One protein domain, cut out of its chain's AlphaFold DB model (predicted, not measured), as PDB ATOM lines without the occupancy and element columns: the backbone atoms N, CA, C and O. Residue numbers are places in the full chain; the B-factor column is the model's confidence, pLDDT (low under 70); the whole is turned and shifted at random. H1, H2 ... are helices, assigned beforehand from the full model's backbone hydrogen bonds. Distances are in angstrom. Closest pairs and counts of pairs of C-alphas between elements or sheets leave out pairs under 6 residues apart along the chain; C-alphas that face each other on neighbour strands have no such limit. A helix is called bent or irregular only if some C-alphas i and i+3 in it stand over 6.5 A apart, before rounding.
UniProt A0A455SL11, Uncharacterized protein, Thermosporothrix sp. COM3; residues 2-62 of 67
ATOM      1  N   LEU A   2     254.136 266.360 359.025       86.88
ATOM      2  CA  LEU A   2     253.168 266.419 360.150       86.88
ATOM      3  C   LEU A   2     252.026 265.394 360.046       86.88
ATOM      4  O   LEU A   2     251.757 264.681 361.003       86.88
ATOM      5  N   ASN A   3     251.411 265.274 358.865       90.94
ATOM      6  CA  ASN A   3     250.284 264.364 358.641       90.94
ATOM      7  C   ASN A   3     250.613 262.902 358.988       90.94
ATOM      8  O   ASN A   3     249.807 262.219 359.599       90.94
ATOM      9  N   HIS A   4     251.821 262.441 358.650       93.25
ATOM     10  CA  HIS A   4     252.255 261.083 358.978       93.25
ATOM     11  C   HIS A   4     252.339 260.867 360.494       93.25
ATOM     12  O   HIS A   4     251.875 259.852 360.995       93.25
ATOM     13  N   ARG A   5     252.914 261.824 361.238       93.56
ATOM     14  CA  ARG A   5     253.055 261.696 362.697       93.56
ATOM     15  C   ARG A   5     251.718 261.787 363.423       93.56
ATOM     16  O   ARG A   5     251.523 261.036 364.367       93.56
ATOM     17  N   TYR A   6     250.819 262.643 362.940       92.19
ATOM     18  CA  TYR A   6     249.446 262.737 363.432       92.19
ATOM     19  C   TYR A   6     248.698 261.409 363.228       92.19
ATOM     20  O   TYR A   6     248.207 260.835 364.192       92.19
ATOM     21  N   ASN A   7     248.715 260.858 362.009       93.81
ATOM     22  CA  ASN A   7     248.038 259.593 361.699       93.81
ATOM     23  C   ASN A   7     248.609 258.394 362.473       93.81
ATOM     24  O   ASN A   7     247.874 257.478 362.813       93.81
ATOM     25  N   ALA A   8     249.917 258.389 362.731       95.44
ATOM     26  CA  ALA A   8     250.581 257.346 363.509       95.44
ATOM     27  C   ALA A   8     250.582 257.623 365.028       95.44
ATOM     28  O   ALA A   8     251.243 256.898 365.766       95.44
ATOM     29  N   MET A   9     249.896 258.682 365.485       93.56
ATOM     30  CA  MET A   9     249.802 259.103 366.893       93.56
ATOM     31  C   MET A   9     251.164 259.179 367.599       93.56
ATOM     32  O   MET A   9     251.313 258.848 368.775       93.56
ATOM     33  N   LEU A  10     252.194 259.595 366.863       94.75
ATOM     34  CA  LEU A  10     253.548 259.614 367.392       94.75
ATOM     35  C   LEU A  10     253.751 260.841 368.286       94.75
ATOM     36  O   LEU A  10     253.391 261.944 367.868       94.75
ATOM     37  N   PRO A  11     254.442 260.703 369.434       93.12
ATOM     38  CA  PRO A  11     254.787 261.839 370.276       93.12
ATOM     39  C   PRO A  11     255.552 262.898 369.477       93.12
ATOM     40  O   PRO A  11     256.533 262.590 368.781       93.12
ATOM     41  N   THR A  12     255.085 264.144 369.559       93.12
ATOM     42  CA  THR A  12     255.681 265.306 368.891       93.12
ATOM     43  C   THR A  12     255.488 266.565 369.716       93.12
ATOM     44  O   THR A  12     254.394 266.806 370.217       93.12
ATOM     45  N   VAL A  13     256.525 267.400 369.782       94.00
ATOM     46  CA  VAL A  13     256.460 268.750 370.353       94.00
ATOM     47  C   VAL A  13     256.649 269.753 369.224       94.00
ATOM     48  O   VAL A  13     257.525 269.583 368.375       94.00
ATOM     49  N   ILE A  14     255.809 270.783 369.201       90.12
ATOM     50  CA  ILE A  14     255.853 271.856 368.210       90.12
ATOM     51  C   ILE A  14     255.801 273.175 368.969       90.12
ATOM     52  O   ILE A  14     254.920 273.378 369.799       90.12
ATOM     53  N   THR A  15     256.725 274.079 368.662       90.56
ATOM     54  CA  THR A  15     256.726 275.454 369.167       90.56
ATOM     55  C   THR A  15     256.385 276.402 368.026       90.56
ATOM     56  O   THR A  15     256.981 276.312 366.952       90.56
ATOM     57  N   SER A  16     255.448 277.318 368.247       85.75
ATOM     58  CA  SER A  16     255.071 278.342 367.272       85.75
ATOM     59  C   SER A  16     254.829 279.660 367.986       85.75
ATOM     60  O   SER A  16     254.377 279.671 369.129       85.75
ATOM     61  N   ASN A  17     255.076 280.773 367.297       83.12
ATOM     62  CA  ASN A  17     254.515 282.044 367.733       83.12
ATOM     63  C   ASN A  17     252.991 282.035 367.470       83.12
ATOM     64  O   ASN A  17     252.507 281.313 366.587       83.12
ATOM     65  N   ARG A  18     252.235 282.795 368.268       69.50
ATOM     66  CA  ARG A  18     250.761 282.777 368.264       69.50
ATOM     67  C   ARG A  18     250.169 283.226 366.922       69.50
ATOM     68  O   ARG A  18     249.224 282.611 366.444       69.50
ATOM     69  N   MET A  19     250.772 284.229 366.279       60.19
ATOM     70  CA  MET A  19     250.284 284.781 365.005       60.19
ATOM     71  C   MET A  19     250.645 283.930 363.774       60.19
ATOM     72  O   MET A  19     250.026 284.069 362.724       60.19
ATOM     73  N   ALA A  20     251.606 283.005 363.869       65.00
ATOM     74  CA  ALA A  20     252.030 282.185 362.730       65.00
ATOM     75  C   ALA A  20     251.012 281.114 362.332       65.00
ATOM     76  O   ALA A  20     251.215 280.473 361.302       65.00
ATOM     77  N   LEU A  21     249.949 280.883 363.108       67.44
ATOM     78  CA  LEU A  21     248.936 279.879 362.776       67.44
ATOM     79  C   LEU A  21     247.776 280.421 361.930       67.44
ATOM     80  O   LEU A  21     247.157 279.636 361.217       67.44
ATOM     81  N   GLU A  22     247.509 281.728 361.959       66.12
ATOM     82  CA  GLU A  22     246.310 282.331 361.349       66.12
ATOM     83  C   GLU A  22     246.347 282.353 359.808       66.12
ATOM     84  O   GLU A  22     245.301 282.329 359.167       66.12
ATOM     85  N   GLY A  23     247.538 282.316 359.195       65.75
ATOM     86  CA  GLY A  23     247.723 282.300 357.733       65.75
ATOM     87  C   GLY A  23     248.136 280.947 357.136       65.75
ATOM     88  O   GLY A  23     248.555 280.889 355.981       65.75
ATOM     89  N   ARG A  24     248.110 279.858 357.917       72.00
ATOM     90  CA  ARG A  24     248.544 278.523 357.455       72.00
ATOM     91  C   ARG A  24     247.389 277.727 356.846       72.00
ATOM     92  O   ARG A  24     246.223 278.032 357.061       72.00
ATOM     93  N   ASP A  25     247.728 276.661 356.113       82.75
ATOM     94  CA  ASP A  25     246.751 275.699 355.577       82.75
ATOM     95  C   ASP A  25     245.794 275.234 356.691       82.75
ATOM     96  O   ASP A  25     246.242 274.738 357.735       82.75
ATOM     97  N   HIS A  26     244.482 275.361 356.451       84.75
ATOM     98  CA  HIS A  26     243.441 275.019 357.425       84.75
ATOM     99  C   HIS A  26     243.622 273.601 357.978       84.75
ATOM    100  O   HIS A  26     243.311 273.339 359.138       84.75
ATOM    101  N   ARG A  27     244.132 272.666 357.167       87.56
ATOM    102  CA  ARG A  27     244.296 271.255 357.540       87.56
ATOM    103  C   ARG A  27     245.350 271.070 358.622       87.56
ATOM    104  O   ARG A  27     245.243 270.137 359.419       87.56
ATOM    105  N   ILE A  28     246.360 271.937 358.638       88.19
ATOM    106  CA  ILE A  28     247.389 271.970 359.678       88.19
ATOM    107  C   ILE A  28     246.797 272.569 360.950       88.19
ATOM    108  O   ILE A  28     246.950 271.981 362.016       88.19
ATOM    109  N   VAL A  29     246.076 273.687 360.830       88.31
ATOM    110  CA  VAL A  29     245.424 274.353 361.968       88.31
ATOM    111  C   VAL A  29     244.442 273.408 362.654       88.31
ATOM    112  O   VAL A  29     244.535 273.219 363.859       88.31
ATOM    113  N   SER A  30     243.568 272.750 361.892       90.06
ATOM    114  CA  SER A  30     242.585 271.794 362.411       90.06
ATOM    115  C   SER A  30     243.245 270.641 363.179       90.06
ATOM    116  O   SER A  30     242.842 270.364 364.302       90.06
ATOM    117  N   ARG A  31     244.324 270.046 362.649       90.94
ATOM    118  CA  ARG A  31     245.072 268.976 363.346       90.94
ATOM    119  C   ARG A  31     245.745 269.450 364.631       90.94
ATOM    120  O   ARG A  31     245.826 268.694 365.585       90.94
ATOM    121  N   LEU A  32     246.234 270.691 364.669       90.31
ATOM    122  CA  LEU A  32     246.830 271.280 365.876       90.31
ATOM    123  C   LEU A  32     245.787 271.702 366.926       90.31
ATOM    124  O   LEU A  32     246.164 272.007 368.056       90.31
ATOM    125  N   HIS A  33     244.504 271.749 366.555       90.25
ATOM    126  CA  HIS A  33     243.380 272.030 367.454       90.25
ATOM    127  C   HIS A  33     242.633 270.766 367.895       90.25
ATOM    128  O   HIS A  33     241.686 270.866 368.676       90.25
ATOM    129  N   ASP A  34     243.046 269.595 367.414       93.38
ATOM    130  CA  ASP A  34     242.480 268.322 367.836       93.38
ATOM    131  C   ASP A  34     242.797 268.058 369.316       93.38
ATOM    132  O   ASP A  34     243.942 267.796 369.690       93.38
ATOM    133  N   ARG A  35     241.763 268.127 370.158       92.75
ATOM    134  CA  ARG A  35     241.873 267.992 371.615       92.75
ATOM    135  C   ARG A  35     242.090 266.555 372.083       92.75
ATOM    136  O   ARG A  35     242.461 266.377 373.240       92.75
ATOM    137  N   GLU A  36     241.865 265.553 371.233       94.25
ATOM    138  CA  GLU A  36     242.099 264.151 371.599       94.25
ATOM    139  C   GLU A  36     243.590 263.798 371.554       94.25
ATOM    140  O   GLU A  36     244.059 262.987 372.351       94.25
ATOM    141  N   LEU A  37     244.351 264.444 370.663       93.38
ATOM    142  CA  LEU A  37     245.771 264.148 370.452       93.38
ATOM    143  C   LEU A  37     246.712 265.286 370.875       93.38
ATOM    144  O   LEU A  37     247.876 265.037 371.194       93.38
ATOM    145  N   VAL A  38     246.246 266.539 370.877       93.25
ATOM    146  CA  VAL A  38     247.097 267.718 371.084       93.25
ATOM    147  C   VAL A  38     246.723 268.457 372.360       93.25
ATOM    148  O   VAL A  38     245.585 268.866 372.576       93.25
ATOM    149  N   ARG A  39     247.741 268.732 373.179       94.19
ATOM    150  CA  ARG A  39     247.648 269.669 374.298       94.19
ATOM    151  C   ARG A  39     248.316 270.985 373.923       94.19
ATOM    152  O   ARG A  39     249.528 271.034 373.730       94.19
ATOM    153  N   GLN A  40     247.530 272.055 373.860       91.31
ATOM    154  CA  GLN A  40     248.048 273.402 373.635       91.31
ATOM    155  C   GLN A  40     248.480 274.035 374.962       91.31
ATOM    156  O   GLN A  40     247.737 274.007 375.942       91.31
ATOM    157  N   ILE A  41     249.686 274.604 374.982       91.25
ATOM    158  CA  ILE A  41     250.222 275.383 376.100       91.25
ATOM    159  C   ILE A  41     250.526 276.779 375.568       91.25
ATOM    160  O   ILE A  41     251.334 276.930 374.651       91.25
ATOM    161  N   LEU A  42     249.859 277.786 376.126       89.25
ATOM    162  CA  LEU A  42     250.113 279.187 375.807       89.25
ATOM    163  C   LEU A  42     251.219 279.708 376.724       89.25
ATOM    164  O   LEU A  42     251.171 279.511 377.936       89.25
ATOM    165  N   MET A  43     252.221 280.352 376.134       86.81
ATOM    166  CA  MET A  43     253.371 280.923 376.841       86.81
ATOM    167  C   MET A  43     253.262 282.454 376.882       86.81
ATOM    168  O   MET A  43     254.212 283.152 376.546       86.81
ATOM    169  N   ASP A  44     252.084 282.972 377.238       84.44
ATOM    170  CA  ASP A  44     251.770 284.406 377.149       84.44
ATOM    171  C   ASP A  44     252.509 285.246 378.216       84.44
ATOM    172  O   ASP A  44     252.846 286.401 377.976       84.44
ATOM    173  N   GLU A  45     252.810 284.654 379.374       83.06
ATOM    174  CA  GLU A  45     253.471 285.315 380.515       83.06
ATOM    175  C   GLU A  45     254.977 285.008 380.595       83.06
ATOM    176  O   GLU A  45     255.661 285.362 381.557       83.06
ATOM    177  N   ALA A  46     255.515 284.305 379.597       80.88
ATOM    178  CA  ALA A  46     256.911 283.907 379.600       80.88
ATOM    179  C   ALA A  46     257.811 285.110 379.277       80.88
ATOM    180  O   ALA A  46     257.912 285.543 378.129       80.88
ATOM    181  N   GLN A  47     258.506 285.629 380.290       77.50
ATOM    182  CA  GLN A  47     259.528 286.652 380.090       77.50
ATOM    183  C   GLN A  47     260.771 286.050 379.426       77.50
ATOM    184  O   GLN A  47     261.160 284.911 379.700       77.50
ATOM    185  N   GLU A  48     261.449 286.842 378.596       79.62
ATOM    186  CA  GLU A  48     262.725 286.443 378.015       79.62
ATOM    187  C   GLU A  48     263.745 286.092 379.110       79.62
ATOM    188  O   GLU A  48     264.183 286.936 379.899       79.62
ATOM    189  N   TYR A  49     264.140 284.818 379.137       83.12
ATOM    190  CA  TYR A  49     264.977 284.262 380.198       83.12
ATOM    191  C   TYR A  49     266.313 285.006 380.349       83.12
ATOM    192  O   TYR A  49     266.748 285.280 381.467       83.12
ATOM    193  N   ARG A  50     266.947 285.381 379.228       82.00
ATOM    194  CA  ARG A  50     268.257 286.054 379.226       82.00
ATOM    195  C   ARG A  50     268.189 287.471 379.798       82.00
ATOM    196  O   ARG A  50     269.077 287.868 380.545       82.00
ATOM    197  N   VAL A  51     267.119 288.210 379.502       78.88
ATOM    198  CA  VAL A  51     266.915 289.572 380.027       78.88
ATOM    199  C   VAL A  51     266.677 289.535 381.537       78.88
ATOM    200  O   VAL A  51     267.230 290.349 382.275       78.88
ATOM    201  N   CYS A  52     265.926 288.540 382.019       65.94
ATOM    202  CA  CYS A  52     265.684 288.359 383.448       65.94
ATOM    203  C   CYS A  52     266.981 288.078 384.235       65.94
ATOM    204  O   CYS A  52     267.131 288.563 385.356       65.94
ATOM    205  N   GLN A  53     267.944 287.349 383.656       61.62
ATOM    206  CA  GLN A  53     269.236 287.102 384.311       61.62
ATOM    207  C   GLN A  53     270.092 288.362 384.435       61.62
ATOM    208  O   GLN A  53     270.619 288.620 385.513       61.62
ATOM    209  N   SER A  54     270.147 289.185 383.383       59.94
ATOM    210  CA  SER A  54     270.875 290.460 383.419       59.94
ATOM    211  C   SER A  54     270.342 291.389 384.520       59.94
ATOM    212  O   SER A  54     271.113 291.994 385.262       59.94
ATOM    213  N   GLY A  55     269.014 291.441 384.695       59.47
ATOM    214  CA  GLY A  55     268.378 292.201 385.776       59.47
ATOM    215  C   GLY A  55     268.651 291.639 387.178       59.47
ATOM    216  O   GLY A  55     268.826 292.411 388.117       59.47
ATOM    217  N   LYS A  56     268.735 290.309 387.332       57.72
ATOM    218  CA  LYS A  56     269.072 289.664 388.616       57.72
ATOM    219  C   LYS A  56     270.554 289.803 388.981       57.72
ATOM    220  O   LYS A  56     270.856 290.022 390.150       57.72
ATOM    221  N   GLN A  57     271.462 289.728 388.006       57.38
ATOM    222  CA  GLN A  57     272.896 289.964 388.224       57.38
ATOM    223  C   GLN A  57     273.170 291.418 388.626       57.38
ATOM    224  O   GLN A  57     273.848 291.651 389.621       57.38
ATOM    225  N   ALA A  58     272.538 292.390 387.958       56.94
ATOM    226  CA  ALA A  58     272.694 293.808 388.294       56.94
ATOM    227  C   ALA A  58     272.141 294.195 389.684       56.94
ATOM    228  O   ALA A  58     272.556 295.210 390.245       56.94
ATOM    229  N   LEU A  59     271.200 293.420 390.240       57.94
ATOM    230  CA  LEU A  59     270.674 293.635 391.594       57.94
ATOM    231  C   LEU A  59     271.575 292.999 392.668       57.94
ATOM    232  O   LEU A  59     271.794 293.612 393.708       57.94
ATOM    233  N   GLY A  60     272.152 291.821 392.398       56.66
ATOM    234  CA  GLY A  60     273.060 291.125 393.325       56.66
ATOM    235  C   GLY A  60     274.418 291.814 393.531       56.66
ATOM    236  O   GLY A  60     275.071 291.606 394.553       56.66
ATOM    237  N   GLU A  61     274.830 292.672 392.596       56.47
ATOM    238  CA  GLU A  61     276.084 293.437 392.676       56.47
ATOM    239  C   GLU A  61     275.980 294.691 393.567       56.47
ATOM    240  O   GLU A  61     276.995 295.190 394.048       56.47
ATOM    241  N   ARG A  62     274.767 295.194 393.844       55.50
ATOM    242  CA  ARG A  62     274.576 296.416 394.653       55.50
ATOM    243  C   ARG A  62     274.556 296.172 396.161       55.50
ATOM    244  O   ARG A  62     274.792 297.109 396.917       55.50
TER     245      ARG A  62
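AT A GLANCE: This is residues 2 to 62 of the 67 residues of an uncharacterized protein of Thermosporothrix sp. COM3 (UniProt A0A455SL11). A small, loosely wound body with three short helices, H1, H2 and H3, has one long arm, residues 45 to 62, which sticks out from it and has the longest helix, H4, in its outer part. In the body, residues 2 to 32 bend round in a loose loop that starts with H1, passes H2 and comes back near H1 with H3. The arm makes much of the length: the C-alphas span 56 by 25 by 16 A along their three main axes, and the whole is extended, with a radius of gyration of the C-alphas of 17.7 A. The printed part has 61 residues with four named helices, in the order H1, H2, H3, H4, and no named strand; the class is all helix, though 29 of the 61 residues, under half, are in named elements.

HOW THE PARTS SIT: Start with H4, residues 49 to 60, which touches no helix and belongs to the stretch that stands free, residues 45 to 62. Now look at H3, residues 26 to 32, which is apart from H4. H3 is close to but not clearly touching H1, residues 2 to 7; the closest C-alphas are those of Tyr 6 and Arg 31, 7.6 A apart. These two run the same way at a steep tilt of 60 degrees. H3 is also close to but not clearly touching H2, residues 18 to 21, where the closest C-alphas, those of Leu 21 and Val 29, are 6.6 A apart. H1 and H2 are apart, and each is apart from H4. In H1, H3 and H4 every O i to N i+4 pair is within hydrogen-bond range; H2 is too short for such a pair, and its one O i to N i+3 pair is not within range.

IN THESE COORDINATES: Find C-alpha 49 at (264.977, 284.262, 380.198); from there H4 runs 16.9 A to C-alpha 60 at (273.060, 291.125, 393.325). Go back to C-alpha 2 at (253.168, 266.419, 360.150), where H1 begins; it ends at residue 7 after 8.7 A. H3, from His 26 to Leu 32, is 9.8 A long. H2, from Arg 18 to Leu 21, is neither bent nor irregular, but only just: C-alphas 18 and 21 are 6.5 A apart.

THE WHOLE: The two C-alphas farthest apart are those of Asn 7 and Arg 62, at 56.1 A. Without the free stretch the body has 43 residues and spans 29 by 21 by 15 A. The printed part has no cut. The link from H3 to H4, residues 33 to 48, is long; H2 to H3 is tight and H1 to H2 short. The model's mean pLDDT over the printed part is 81.0; look for values under 70 at residues 18 to 23 and 52 to 62.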